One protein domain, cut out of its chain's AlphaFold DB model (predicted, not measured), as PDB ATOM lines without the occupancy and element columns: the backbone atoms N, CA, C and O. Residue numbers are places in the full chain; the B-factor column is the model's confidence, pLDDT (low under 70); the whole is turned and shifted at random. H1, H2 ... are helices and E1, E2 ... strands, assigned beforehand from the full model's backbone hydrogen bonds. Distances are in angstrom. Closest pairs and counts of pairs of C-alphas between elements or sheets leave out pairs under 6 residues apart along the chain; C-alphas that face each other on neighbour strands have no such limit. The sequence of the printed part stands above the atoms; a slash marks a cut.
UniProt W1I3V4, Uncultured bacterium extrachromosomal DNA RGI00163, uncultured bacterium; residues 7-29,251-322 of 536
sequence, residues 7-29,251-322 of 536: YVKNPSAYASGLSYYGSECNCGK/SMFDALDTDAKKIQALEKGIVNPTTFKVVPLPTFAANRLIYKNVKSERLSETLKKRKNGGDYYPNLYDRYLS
ATOM      1  N   TYR A   7     -53.876 -48.021  26.327       81.62
ATOM      2  CA  TYR A   7     -53.126 -48.773  25.324       81.62
ATOM      3  C   TYR A   7     -53.231 -48.099  23.956       81.62
ATOM      4  O   TYR A   7     -54.327 -47.918  23.422       81.62
ATOM      5  N   VAL A   8     -52.087 -47.743  23.378       78.69
ATOM      6  CA  VAL A   8     -51.992 -47.150  22.042       78.69
ATOM      7  C   VAL A   8     -51.342 -48.169  21.113       78.69
ATOM      8  O   VAL A   8     -50.211 -48.595  21.352       78.69
ATOM      9  N   LYS A   9     -52.058 -48.569  20.054       78.00
ATOM     10  CA  LYS A   9     -51.503 -49.422  18.992       78.00
ATOM     11  C   LYS A   9     -50.320 -48.723  18.334       78.00
ATOM     12  O   LYS A   9     -50.339 -47.503  18.196       78.00
ATOM     13  N   ASN A  10     -49.309 -49.486  17.937       73.12
ATOM     14  CA  ASN A  10     -48.113 -48.944  17.308       73.12
ATOM     15  C   ASN A  10     -48.477 -48.303  15.955       73.12
ATOM     16  O   ASN A  10     -48.859 -49.031  15.041       73.12
ATOM     17  N   PRO A  11     -48.382 -46.966  15.811       63.94
ATOM     18  CA  PRO A  11     -48.733 -46.286  14.568       63.94
ATOM     19  C   PRO A  11     -47.546 -46.226  13.595       63.94
ATOM     20  O   PRO A  11     -47.598 -45.485  12.617       63.94
ATOM     21  N   SER A  12     -46.433 -46.899  13.909       64.62
ATOM     22  CA  SER A  12     -45.213 -46.838  13.115       64.62
ATOM     23  C   SER A  12     -45.464 -47.368  11.708       64.62
ATOM     24  O   SER A  12     -45.854 -48.519  11.543       64.62
ATOM     25  N   ALA A  13     -45.137 -46.556  10.701       60.31
ATOM     26  CA  ALA A  13     -45.031 -47.008   9.313       60.31
ATOM     27  C   ALA A  13     -43.939 -48.083   9.126       60.31
ATOM     28  O   ALA A  13     -43.883 -48.742   8.100       60.31
ATOM     29  N   TYR A  14     -43.082 -48.269  10.137       60.47
ATOM     30  CA  TYR A  14     -42.009 -49.263  10.200       60.47
ATOM     31  C   TYR A  14     -42.410 -50.494  11.017       60.47
ATOM     32  O   TYR A  14     -41.571 -51.083  11.707       60.47
ATOM     33  N   ALA A  15     -43.705 -50.806  11.080       60.91
ATOM     34  CA  ALA A  15     -44.168 -52.001  11.761       60.91
ATOM     35  C   ALA A  15     -43.704 -53.236  10.969       60.91
ATOM     36  O   ALA A  15     -44.153 -53.470   9.856       60.91
ATOM     37  N   SER A  16     -42.787 -53.999  11.553       64.88
ATOM     38  CA  SER A  16     -42.356 -55.329  11.103       64.88
ATOM     39  C   SER A  16     -42.832 -56.398  12.092       64.88
ATOM     40  O   SER A  16     -43.319 -56.050  13.172       64.88
ATOM     41  N   GLY A  17     -42.650 -57.691  11.802       61.34
ATOM     42  CA  GLY A  17     -42.933 -58.752  12.782       61.34
ATOM     43  C   GLY A  17     -42.052 -58.690  14.046       61.34
ATOM     44  O   GLY A  17     -42.433 -59.204  15.100       61.34
ATOM     45  N   LEU A  18     -40.957 -57.919  14.005       62.81
ATOM     46  CA  LEU A  18     -40.141 -57.525  15.162       62.81
ATOM     47  C   LEU A  18     -40.631 -56.250  15.872       62.81
ATOM     48  O   LEU A  18     -39.920 -55.694  16.706       62.81
ATOM     49  N   SER A  19     -41.809 -55.728  15.533       66.25
ATOM     50  CA  SER A  19     -42.373 -54.533  16.161       66.25
ATOM     51  C   SER A  19     -43.395 -54.866  17.237       66.25
ATOM     52  O   SER A  19     -44.218 -55.759  17.079       66.25
ATOM     53  N   TYR A  20     -43.422 -54.070  18.307       71.88
ATOM     54  CA  TYR A  20     -44.524 -54.138  19.267       71.88
ATOM     55  C   TYR A  20     -45.859 -53.831  18.601       71.88
ATOM     56  O   TYR A  20     -45.972 -52.870  17.838       71.88
ATOM     57  N   TYR A  21     -46.895 -54.562  19.009       70.81
ATOM     58  CA  TYR A  21     -48.278 -54.275  18.623       70.81
ATOM     59  C   TYR A  21     -48.778 -52.924  19.162       70.81
ATOM     60  O   TYR A  21     -49.702 -52.320  18.614       70.81
ATOM     61  N   GLY A  22     -48.185 -52.432  20.249       73.56
ATOM     62  CA  GLY A  22     -48.576 -51.190  20.906       73.56
ATOM     63  C   GLY A  22     -47.892 -50.997  22.251       73.56
ATOM     64  O   GLY A  22     -47.004 -51.750  22.652       73.56
ATOM     65  N   SER A  23     -48.254 -49.928  22.947       74.12
ATOM     66  CA  SER A  23     -47.678 -49.585  24.243       74.12
ATOM     67  C   SER A  23     -48.690 -48.897  25.140       74.12
ATOM     68  O   SER A  23     -49.551 -48.146  24.688       74.12
ATOM     69  N   GLU A  24     -48.541 -49.135  26.439       77.62
ATOM     70  CA  GLU A  24     -49.236 -48.370  27.465       77.62
ATOM     71  C   GLU A  24     -48.628 -46.972  27.588       77.62
ATOM     72  O   GLU A  24     -47.406 -46.803  27.728       77.62
ATOM     73  N   CYS A  25     -49.515 -45.987  27.563       80.44
ATOM     74  CA  CYS A  25     -49.234 -44.567  27.640       80.44
ATOM     75  C   CYS A  25     -49.985 -43.952  28.825       80.44
ATOM     76  O   CYS A  25     -51.039 -44.433  29.246       80.44
ATOM     77  N   ASN A  26     -49.454 -42.849  29.348       83.81
ATOM     78  CA  ASN A  26     -50.158 -42.038  30.336       83.81
ATOM     79  C   ASN A  26     -51.491 -41.537  29.747       83.81
ATOM     80  O   ASN A  26     -51.519 -41.086  28.604       83.81
ATOM     81  N   CYS A  27     -52.584 -41.578  30.515       83.75
ATOM     82  CA  CYS A  27     -53.894 -41.140  30.019       83.75
ATOM     83  C   CYS A  27     -54.047 -39.624  29.918       83.75
ATOM     84  O   CYS A  27     -54.978 -39.153  29.273       83.75
ATOM     85  N   GLY A  28     -53.185 -38.858  30.596       83.38
ATOM     86  CA  GLY A  28     -53.252 -37.395  30.617       83.38
ATOM     87  C   GLY A  28     -54.404 -36.814  31.445       83.38
ATOM     88  O   GLY A  28     -54.454 -35.602  31.595       83.38
ATOM     89  N   LYS A  29     -55.297 -37.652  31.994       81.69
ATOM     90  CA  LYS A  29     -56.521 -37.222  32.695       81.69
ATOM     91  C   LYS A  29     -56.532 -37.510  34.199       81.69
ATOM     92  O   LYS A  29     -57.204 -36.804  34.936       81.69
ATOM     93  N   SER A 251     -33.927 -22.683  27.511       93.44
ATOM     94  CA  SER A 251     -32.750 -22.267  28.291       93.44
ATOM     95  C   SER A 251     -32.323 -23.311  29.331       93.44
ATOM     96  O   SER A 251     -31.186 -23.324  29.791       93.44
ATOM     97  N   MET A 252     -33.204 -24.253  29.686       94.44
ATOM     98  CA  MET A 252     -32.819 -25.391  30.516       94.44
ATOM     99  C   MET A 252     -31.742 -26.273  29.883       94.44
ATOM    100  O   MET A 252     -30.983 -26.914  30.605       94.44
ATOM    101  N   PHE A 253     -31.684 -26.342  28.551       94.25
ATOM    102  CA  PHE A 253     -30.707 -27.171  27.857       94.25
ATOM    103  C   PHE A 253     -29.300 -26.583  27.940       94.25
ATOM    104  O   PHE A 253     -28.347 -27.349  27.858       94.25
ATOM    105  N   ASP A 254     -29.162 -25.287  28.223       91.75
ATOM    106  CA  ASP A 254     -27.865 -24.667  28.509       91.75
ATOM    107  C   ASP A 254     -27.273 -25.238  29.812       91.75
ATOM    108  O   ASP A 254     -26.071 -25.466  29.921       91.75
ATOM    109  N   ALA A 255     -28.127 -25.581  30.787       88.06
ATOM    110  CA  ALA A 255     -27.715 -26.296  31.998       88.06
ATOM    111  C   ALA A 255     -27.452 -27.800  31.761       88.06
ATOM    112  O   ALA A 255     -26.871 -28.466  32.618       88.06
ATOM    113  N   LEU A 256     -27.865 -28.334  30.605       93.19
ATOM    114  CA  LEU A 256     -27.731 -29.734  30.185       93.19
ATOM    115  C   LEU A 256     -26.854 -29.858  28.923       93.19
ATOM    116  O   LEU A 256     -27.122 -30.680  28.045       93.19
ATOM    117  N   ASP A 257     -25.822 -29.023  28.828       91.38
ATOM    118  CA  ASP A 257     -24.902 -28.896  27.687       91.38
ATOM    119  C   ASP A 257     -24.183 -30.203  27.290       91.38
ATOM    120  O   ASP A 257     -23.908 -30.445  26.115       91.38
ATOM    121  N   THR A 258     -23.924 -31.082  28.254       92.62
ATOM    122  CA  THR A 258     -23.157 -32.321  28.086       92.62
ATOM    123  C   THR A 258     -24.021 -33.556  28.309       92.62
ATOM    124  O   THR A 258     -24.966 -33.549  29.100       92.62
ATOM    125  N   ASP A 259     -23.677 -34.663  27.649       90.25
ATOM    126  CA  ASP A 259     -24.406 -35.927  27.813       90.25
ATOM    127  C   ASP A 259     -24.330 -36.462  29.251       90.25
ATOM    128  O   ASP A 259     -25.323 -36.976  29.763       90.25
ATOM    129  N   ALA A 260     -23.215 -36.222  29.952       92.81
ATOM    130  CA  ALA A 260     -23.076 -36.534  31.373       92.81
ATOM    131  C   ALA A 260     -24.099 -35.778  32.240       92.81
ATOM    132  O   ALA A 260     -24.775 -36.396  33.062       92.81
ATOM    133  N   LYS A 261     -24.282 -34.463  32.029       94.75
ATOM    134  CA  LYS A 261     -25.298 -33.680  32.756       94.75
ATOM    135  C   LYS A 261     -26.717 -34.114  32.402       94.75
ATOM    136  O   LYS A 261     -27.564 -34.185  33.288       94.75
ATOM    137  N   LYS A 262     -26.991 -34.457  31.137       94.94
ATOM    138  CA  LYS A 262     -28.302 -34.990  30.719       94.94
ATOM    139  C   LYS A 262     -28.618 -36.308  31.432       94.94
ATOM    140  O   LYS A 262     -29.716 -36.460  31.961       94.94
ATOM    141  N   ILE A 263     -27.668 -37.244  31.476       94.06
ATOM    142  CA  ILE A 263     -27.831 -38.531  32.171       94.06
ATOM    143  C   ILE A 263     -27.960 -38.314  33.685       94.06
ATOM    144  O   ILE A 263     -28.861 -38.864  34.312       94.06
ATOM    145  N   GLN A 264     -27.152 -37.433  34.276       94.81
ATOM    146  CA  GLN A 264     -27.286 -37.084  35.690       94.81
ATOM    147  C   GLN A 264     -28.665 -36.484  36.003       94.81
ATOM    148  O   GLN A 264     -29.269 -36.830  37.016       94.81
ATOM    149  N   ALA A 265     -29.193 -35.627  35.126       95.25
ATOM    150  CA  ALA A 265     -30.522 -35.044  35.267       95.25
ATOM    151  C   ALA A 265     -31.640 -36.092  35.184       95.25
ATOM    152  O   ALA A 265     -32.671 -35.952  35.844       95.25
ATOM    153  N   LEU A 266     -31.441 -37.161  34.407       93.50
ATOM    154  CA  LEU A 266     -32.357 -38.296  34.383       93.50
ATOM    155  C   LEU A 266     -32.419 -38.989  35.748       93.50
ATOM    156  O   LEU A 266     -33.507 -39.346  36.196       93.50
ATOM    157  N   GLU A 267     -31.278 -39.198  36.401       90.69
ATOM    158  CA  GLU A 267     -31.171 -39.934  37.665       90.69
ATOM    159  C   GLU A 267     -31.569 -39.092  38.876       90.69
ATOM    160  O   GLU A 267     -32.392 -39.522  39.683       90.69
ATOM    161  N   LYS A 268     -31.005 -37.886  38.978       94.56
ATOM    162  CA  LYS A 268     -31.098 -37.016  40.156       94.56
ATOM    163  C   LYS A 268     -32.138 -35.909  40.014       94.56
ATOM    164  O   LYS A 268     -32.446 -35.246  40.997       94.56
ATOM    165  N   GLY A 269     -32.690 -35.708  38.818       95.00
ATOM    166  CA  GLY A 269     -33.541 -34.562  38.514       95.00
ATOM    167  C   GLY A 269     -32.739 -33.290  38.227       95.00
ATOM    168  O   GLY A 269     -31.518 -33.306  38.094       95.00
ATOM    169  N   ILE A 270     -33.449 -32.171  38.118       96.19
ATOM    170  CA  ILE A 270     -32.900 -30.838  37.860       96.19
ATOM    171  C   ILE A 270     -33.353 -29.857  38.934       96.19
ATOM    172  O   ILE A 270     -34.432 -30.001  39.509       96.19
ATOM    173  N   VAL A 271     -32.562 -28.818  39.181       95.56
ATOM    174  CA  VAL A 271     -32.969 -27.726  40.073       95.56
ATOM    175  C   VAL A 271     -33.961 -26.833  39.334       95.56
ATOM    176  O   VAL A 271     -33.695 -26.386  38.217       95.56
ATOM    177  N   ASN A 272     -35.114 -26.568  39.942       94.81
ATOM    178  CA  ASN A 272     -36.042 -25.557  39.455       94.81
ATOM    179  C   ASN A 272     -35.493 -24.155  39.805       94.81
ATOM    180  O   ASN A 272     -35.324 -23.876  40.990       94.81
ATOM    181  N   PRO A 273     -35.235 -23.265  38.828       94.50
ATOM    182  CA  PRO A 273     -34.594 -21.971  39.090       94.50
ATOM    183  C   PRO A 273     -35.346 -21.036  40.031       94.50
ATOM    184  O   PRO A 273     -34.740 -20.168  40.644       94.50
ATOM    185  N   THR A 274     -36.661 -21.194  40.110       92.69
ATOM    186  CA  THR A 274     -37.540 -20.282  40.832       92.69
ATOM    187  C   THR A 274     -37.788 -20.761  42.260       92.69
ATOM    188  O   THR A 274     -37.871 -19.952  43.178       92.69
ATOM    189  N   THR A 275     -37.887 -22.077  42.478       93.00
ATOM    190  CA  THR A 275     -38.133 -22.654  43.814       93.00
ATOM    191  C   THR A 275     -36.890 -23.238  44.473       93.00
ATOM    192  O   THR A 275     -36.957 -23.617  45.639       93.00
ATOM    193  N   PHE A 276     -35.788 -23.373  43.729       93.81
ATOM    194  CA  PHE A 276     -34.538 -24.031  44.132       93.81
ATOM    195  C   PHE A 276     -34.693 -25.492  44.581       93.81
ATOM    196  O   PHE A 276     -33.762 -26.093  45.112       93.81
ATOM    197  N   LYS A 277     -35.857 -26.102  44.333       94.88
ATOM    198  CA  LYS A 277     -36.116 -27.512  44.630       94.88
ATOM    199  C   LYS A 277     -35.636 -28.388  43.484       94.88
ATOM    200  O   LYS A 277     -35.812 -28.043  42.314       94.88
ATOM    201  N   VAL A 278     -35.091 -29.551  43.825       96.25
ATOM    202  CA  VAL A 278     -34.808 -30.603  42.849       96.25
ATOM    203  C   VAL A 278     -36.128 -31.242  42.426       96.25
ATOM    204  O   VAL A 278     -36.918 -31.684  43.259       96.25
ATOM    205  N   VAL A 279     -36.381 -31.260  41.123       95.12
ATOM    206  CA  VAL A 279     -37.570 -31.847  40.500       95.12
ATOM    207  C   VAL A 279     -37.146 -32.858  39.436       95.12
ATOM    208  O   VAL A 279     -36.073 -32.708  38.856       95.12
ATOM    209  N   PRO A 280     -37.958 -33.884  39.129       94.50
ATOM    210  CA  PRO A 280     -37.664 -34.779  38.015       94.50
ATOM    211  C   PRO A 280     -37.491 -34.010  36.701       94.50
ATOM    212  O   PRO A 280     -38.148 -32.987  36.495       94.50
ATOM    213  N   LEU A 281     -36.631 -34.518  35.813       94.62
ATOM    214  CA  LEU A 281     -36.465 -33.965  34.471       94.62
ATOM    215  C   LEU A 281     -37.835 -33.914  33.762       94.62
ATOM    216  O   LEU A 281     -38.472 -34.964  33.639       94.62
ATOM    217  N   PRO A 282     -38.294 -32.737  33.296       93.62
ATOM    218  CA  PRO A 282     -39.586 -32.617  32.637       93.62
ATOM    219  C   PRO A 282     -39.710 -33.524  31.414       93.62
ATOM    220  O   PRO A 282     -38.768 -33.666  30.628       93.62
ATOM    221  N   THR A 283     -40.899 -34.076  31.196       90.75
ATOM    222  CA  THR A 283     -41.191 -35.002  30.098       90.75
ATOM    223  C   THR A 283     -40.966 -34.346  28.736       90.75
ATOM    224  O   THR A 283     -40.473 -34.996  27.816       90.75
ATOM    225  N   PHE A 284     -41.214 -33.036  28.588       89.06
ATOM    226  CA  PHE A 284     -40.877 -32.326  27.344       89.06
ATOM    227  C   PHE A 284     -39.365 -32.314  27.055       89.06
ATOM    228  O   PHE A 284     -38.960 -32.428  25.896       89.06
ATOM    229  N   ALA A 285     -38.540 -32.192  28.101       93.06
ATOM    230  CA  ALA A 285     -37.090 -32.178  27.983       93.06
ATOM    231  C   ALA A 285     -36.579 -33.579  27.646       93.06
ATOM    232  O   ALA A 285     -35.837 -33.742  26.680       93.06
ATOM    233  N   ALA A 286     -37.069 -34.599  28.357       92.94
ATOM    234  CA  ALA A 286     -36.784 -35.993  28.041       92.94
ATOM    235  C   ALA A 286     -37.156 -36.318  26.583       92.94
ATOM    236  O   ALA A 286     -36.300 -36.749  25.816       92.94
ATOM    237  N   ASN A 287     -38.380 -36.001  26.148       90.31
ATOM    238  CA  ASN A 287     -38.849 -36.242  24.777       90.31
ATOM    239  C   ASN A 287     -37.961 -35.601  23.704       90.31
ATOM    240  O   ASN A 287     -37.813 -36.159  22.616       90.31
ATOM    241  N   ARG A 288     -37.360 -34.442  23.999       90.25
ATOM    242  CA  ARG A 288     -36.424 -33.767  23.095       90.25
ATOM    243  C   ARG A 288     -35.057 -34.448  23.048       90.25
ATOM    244  O   ARG A 288     -34.427 -34.435  21.997       90.25
ATOM    245  N   LEU A 289     -34.607 -35.010  24.166       93.12
ATOM    246  CA  LEU A 289     -33.285 -35.619  24.307       93.12
ATOM    247  C   LEU A 289     -33.245 -37.095  23.892       93.12
ATOM    248  O   LEU A 289     -32.166 -37.584  23.570       93.12
ATOM    249  N   ILE A 290     -34.378 -37.810  23.884       92.75
ATOM    250  CA  ILE A 290     -34.417 -39.258  23.600       92.75
ATOM    251  C   ILE A 290     -33.902 -39.590  22.195       92.75
ATOM    252  O   ILE A 290     -33.146 -40.547  22.044       92.75
ATOM    253  N   TYR A 291     -34.297 -38.824  21.176       90.62
ATOM    254  CA  TYR A 291     -34.034 -39.178  19.781       90.62
ATOM    255  C   TYR A 291     -33.127 -38.171  19.073       90.62
ATOM    256  O   TYR A 291     -33.308 -36.960  19.190       90.62
ATOM    257  N   LYS A 292     -32.203 -38.683  18.258       89.69
ATOM    258  CA  LYS A 292     -31.519 -37.940  17.197       89.69
ATOM    259  C   LYS A 292     -32.297 -38.150  15.898       89.69
ATOM    260  O   LYS A 292     -32.476 -39.284  15.463       89.69
ATOM    261  N   ASN A 293     -32.768 -37.062  15.293       87.69
ATOM    262  CA  ASN A 293     -33.395 -37.119  13.973       87.69
ATOM    263  C   ASN A 293     -32.295 -37.074  12.910       87.69
ATOM    264  O   ASN A 293     -31.540 -36.104  12.856       87.69
ATOM    265  N   VAL A 294     -32.216 -38.100  12.072       85.62
ATOM    266  CA  VAL A 294     -31.245 -38.218  10.980       85.62
ATOM    267  C   VAL A 294     -32.020 -38.220   9.671       85.62
ATOM    268  O   VAL A 294     -33.056 -38.871   9.555       85.62
ATOM    269  N   LYS A 295     -31.553 -37.448   8.692       84.00
ATOM    270  CA  LYS A 295     -32.197 -37.377   7.380       84.00
ATOM    271  C   LYS A 295     -32.090 -38.745   6.699       84.00
ATOM    272  O   LYS A 295     -30.990 -39.271   6.572       84.00
ATOM    273  N   SER A 296     -33.226 -39.302   6.298       80.00
ATOM    274  CA  SER A 296     -33.309 -40.559   5.555       80.00
ATOM    275  C   SER A 296     -33.084 -40.306   4.066       80.00
ATOM    276  O   SER A 296     -33.312 -39.197   3.577       80.00
ATOM    277  N   GLU A 297     -32.686 -41.328   3.320       79.88
ATOM    278  CA  GLU A 297     -32.676 -41.279   1.852       79.88
ATOM    279  C   GLU A 297     -34.083 -41.476   1.267       79.88
ATOM    280  O   GLU A 297     -34.364 -41.018   0.164       79.88
ATOM    281  N   ARG A 298     -35.000 -42.069   2.043       74.94
ATOM    282  CA  ARG A 298     -36.376 -42.348   1.619       74.94
ATOM    283  C   ARG A 298     -37.196 -41.080   1.469       74.94
ATOM    284  O   ARG A 298     -37.098 -40.169   2.295       74.94
ATOM    285  N   LEU A 299     -38.051 -41.056   0.456       76.81
ATOM    286  CA  LEU A 299     -38.954 -39.948   0.168       76.81
ATOM    287  C   LEU A 299     -40.301 -40.157   0.865       76.81
ATOM    288  O   LEU A 299     -40.718 -41.279   1.137       76.81
ATOM    289  N   SER A 300     -40.980 -39.066   1.206       73.00
ATOM    290  CA  SER A 300     -42.335 -39.139   1.746       73.00
ATOM    291  C   SER A 300     -43.341 -39.385   0.631       73.00
ATOM    292  O   SER A 300     -43.455 -38.553  -0.252       73.00
ATOM    293  N   GLU A 301     -44.141 -40.441   0.723       69.06
ATOM    294  CA  GLU A 301     -45.219 -40.705  -0.246       69.06
ATOM    295  C   GLU A 301     -46.405 -39.733  -0.110       69.06
ATOM    296  O   GLU A 301     -47.130 -39.469  -1.064       69.06
ATOM    297  N   THR A 302     -46.608 -39.167   1.084       67.94
ATOM    298  CA  THR A 302     -47.794 -38.356   1.411       67.94
ATOM    299  C   THR A 302     -47.526 -36.853   1.439       67.94
ATOM    300  O   THR A 302     -48.433 -36.055   1.196       67.94
ATOM    301  N   LEU A 303     -46.293 -36.424   1.725       68.00
ATOM    302  CA  LEU A 303     -45.946 -35.004   1.802       68.00
ATOM    303  C   LEU A 303     -45.490 -34.493   0.439       68.00
ATOM    304  O   LEU A 303     -44.304 -34.423   0.152       68.00
ATOM    305  N   LYS A 304     -46.431 -34.061  -0.390       76.19
ATOM    306  CA  LYS A 304     -46.130 -33.421  -1.671       76.19
ATOM    307  C   LYS A 304     -45.794 -31.938  -1.466       76.19
ATOM    308  O   LYS A 304     -46.610 -31.188  -0.927       76.19
ATOM    309  N   LYS A 305     -44.599 -31.488  -1.866       78.56
ATOM    310  CA  LYS A 305     -44.195 -30.069  -1.798       78.56
ATOM    311  C   LYS A 305     -43.991 -29.489  -3.192       78.56
ATOM    312  O   LYS A 305     -43.421 -30.136  -4.060       78.56
ATOM    313  N   ARG A 306     -44.392 -28.232  -3.385       74.62
ATOM    314  CA  ARG A 306     -44.115 -27.471  -4.611       74.62
ATOM    315  C   ARG A 306     -42.825 -26.675  -4.470       74.62
ATOM    316  O   ARG A 306     -42.624 -26.001  -3.458       74.62
ATOM    317  N   LYS A 307     -41.967 -26.718  -5.490       73.62
ATOM    318  CA  LYS A 307     -40.814 -25.817  -5.634       73.62
ATOM    319  C   LYS A 307     -40.592 -25.535  -7.120       73.62
ATOM    320  O   LYS A 307     -40.600 -26.476  -7.899       73.62
ATOM    321  N   ASN A 308     -40.440 -24.253  -7.477       55.72
ATOM    322  CA  ASN A 308     -40.131 -23.701  -8.810       55.72
ATOM    323  C   ASN A 308     -40.053 -24.738  -9.949       55.72
ATOM    324  O   ASN A 308     -38.968 -25.216 -10.266       55.72
ATOM    325  N   GLY A 309     -41.200 -25.066 -10.556       64.88
ATOM    326  CA  GLY A 309     -41.266 -25.903 -11.761       64.88
ATOM    327  C   GLY A 309     -41.702 -27.358 -11.564       64.88
ATOM    328  O   GLY A 309     -41.847 -28.058 -12.558       64.88
ATOM    329  N   GLY A 310     -41.968 -27.818 -10.338       73.25
ATOM    330  CA  GLY A 310     -42.515 -29.161 -10.144       73.25
ATOM    331  C   GLY A 310     -42.903 -29.508  -8.712       73.25
ATOM    332  O   GLY A 310     -42.634 -28.779  -7.748       73.25
ATOM    333  N   ASP A 311     -43.560 -30.654  -8.598       83.44
ATOM    334  CA  ASP A 311     -43.822 -31.305  -7.327       83.44
ATOM    335  C   ASP A 311     -42.611 -32.169  -6.943       83.44
ATOM    336  O   ASP A 311     -42.056 -32.871  -7.783       83.44
ATOM    337  N   TYR A 312     -42.200 -32.132  -5.675       82.88
ATOM    338  CA  TYR A 312     -41.186 -33.034  -5.137       82.88
ATOM    339  C   TYR A 312     -41.636 -33.621  -3.801       82.88
ATOM    340  O   TYR A 312     -42.355 -32.991  -3.017       82.88
ATOM    341  N   TYR A 313     -41.159 -34.829  -3.532       81.31
ATOM    342  CA  TYR A 313     -41.367 -35.522  -2.273       81.31
ATOM    343  C   TYR A 313     -40.128 -35.309  -1.394       81.31
ATOM    344  O   TYR A 313     -39.016 -35.606  -1.826       81.31
ATOM    345  N   PRO A 314     -40.253 -34.716  -0.194       80.25
ATOM    346  CA  PRO A 314     -39.121 -34.477   0.678       80.25
ATOM    347  C   PRO A 314     -38.651 -35.788   1.304       80.25
ATOM    348  O   PRO A 314     -39.457 -36.662   1.626       80.25
ATOM    349  N   ASN A 315     -37.349 -35.871   1.566       81.44
ATOM    350  CA  ASN A 315     -36.782 -36.939   2.372       81.44
ATOM    351  C   ASN A 315     -37.443 -37.016   3.759       81.44
ATOM    352  O   ASN A 315     -37.694 -35.992   4.408       81.44
ATOM    353  N   LEU A 316     -37.665 -38.241   4.225       80.81
ATOM    354  CA  LEU A 316     -38.102 -38.556   5.578       80.81
ATOM    355  C   LEU A 316     -36.961 -38.354   6.587       80.81
ATOM    356  O   LEU A 316     -35.797 -38.185   6.227       80.81
ATOM    357  N   TYR A 317     -37.303 -38.371   7.876       81.00
ATOM    358  CA  TYR A 317     -36.332 -38.376   8.971       81.00
ATOM    359  C   TYR A 317     -36.503 -39.641   9.803       81.00
ATOM    360  O   TYR A 317     -37.595 -39.922  10.301       81.00
ATOM    361  N   ASP A 318     -35.398 -40.352   9.984       79.50
ATOM    362  CA  ASP A 318     -35.288 -41.496  10.872       79.50
ATOM    363  C   ASP A 318     -34.923 -41.042  12.284       79.50
ATOM    364  O   ASP A 318     -34.222 -40.046  12.483       79.50
ATOM    365  N   ARG A 319     -35.436 -41.756  13.288       82.56
ATOM    366  CA  ARG A 319     -35.210 -41.444  14.703       82.56
ATOM    367  C   ARG A 319     -34.341 -42.517  15.333       82.56
ATOM    368  O   ARG A 319     -34.778 -43.654  15.484       82.56
ATOM    369  N   TYR A 320     -33.149 -42.113  15.736       86.31
ATOM    370  CA  TYR A 320     -32.170 -42.957  16.410       86.31
ATOM    371  C   TYR A 320     -32.179 -42.643  17.898       86.31
ATOM    372  O   TYR A 320     -32.318 -41.470  18.262       86.31
ATOM    373  N   LEU A 321     -32.011 -43.636  18.770       88.75
ATOM    374  CA  LEU A 321     -31.842 -43.335  20.192       88.75
ATOM    375  C   LEU A 321     -30.512 -42.604  20.409       88.75
ATOM    376  O   LEU A 321     -29.455 -43.013  19.928       88.75
ATOM    377  N   SER A 322     -30.557 -41.497  21.146       91.62
ATOM    378  CA  SER A 322     -29.344 -40.864  21.667       91.62
ATOM    379  C   SER A 322     -28.774 -41.693  22.827       91.62
ATOM    380  O   SER A 322     -29.455 -42.570  23.356       91.62
TER     381      SER A 322
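What this domain is: This is residues 7 to 29 and 251 to 322 of the 536 residues of the protein "Uncultured bacterium extrachromosomal DNA RGI00163" of uncultured bacterium (UniProt W1I3V4). What shape do these atoms make? A long ribbon of two antiparallel strands, E3 and E6, leads from a loose group of three short helices, H1 to H3, to a small hairpin, E4 and E5, whose residues 306 to 311 stick out. A second small hairpin, E1 and E2, is separate from this ribbon. What is the make-up? The printed part has 95 residues, in the order E1 E2 H1 H2 H3 E3 E4 E5 E6, of mixed class, with three antiparallel sheets of two strands. It is only just extended, close to loose, with a radius of gyration of the C-alphas of 18.8 A and spans of 55 by 37 by 27 A.

Where its parts are: Where are the first elements? E1 is residues 7 to 9, from C-alpha 7 at (-53.126, -48.773, 25.324), and E2 is 22 to 25. H1 is 251 to 256, H2 259 to 268, 14.1 A long, and H3 283 to 290. Where are the rest? E3 is 291 to 299, 20.2 A, E4 305 to 307, E5 310 to 312, and E6 315 to 321, 19.6 A, ending at (-31.842, -43.335, 20.192).

How they stand to each other: How do the strands pair? N 8 and O 23 of E1 and E2 are 2.9 A apart, N 294 and O 318 of E3 and E6 2.8 A, and N 305 and O 312 of E4 and E5 2.9 A. E3 bends by 57 degrees at residue 296. And the helices? H1 and H2 only just touch, with 3 pairs of C-alphas within 8 A, only at the corner, about perpendicular at 84 degrees; the closest C-alphas, of Leu 256 and Lys 262, are 5.3 A apart. In H2 and H3 every O i to N i+4 pair is within hydrogen-bond range, in H1 1 of 2.

The domain as a whole: Where is the cut? Residues 30 to 250 are not printed, and C-alphas 29 and 251 are 28.4 A apart. Which links are long? E1 to E2 and H2 to H3. Where is confidence low? Residues 11 to 19, 301 to 303 and 308 to 309 have pLDDT under 70.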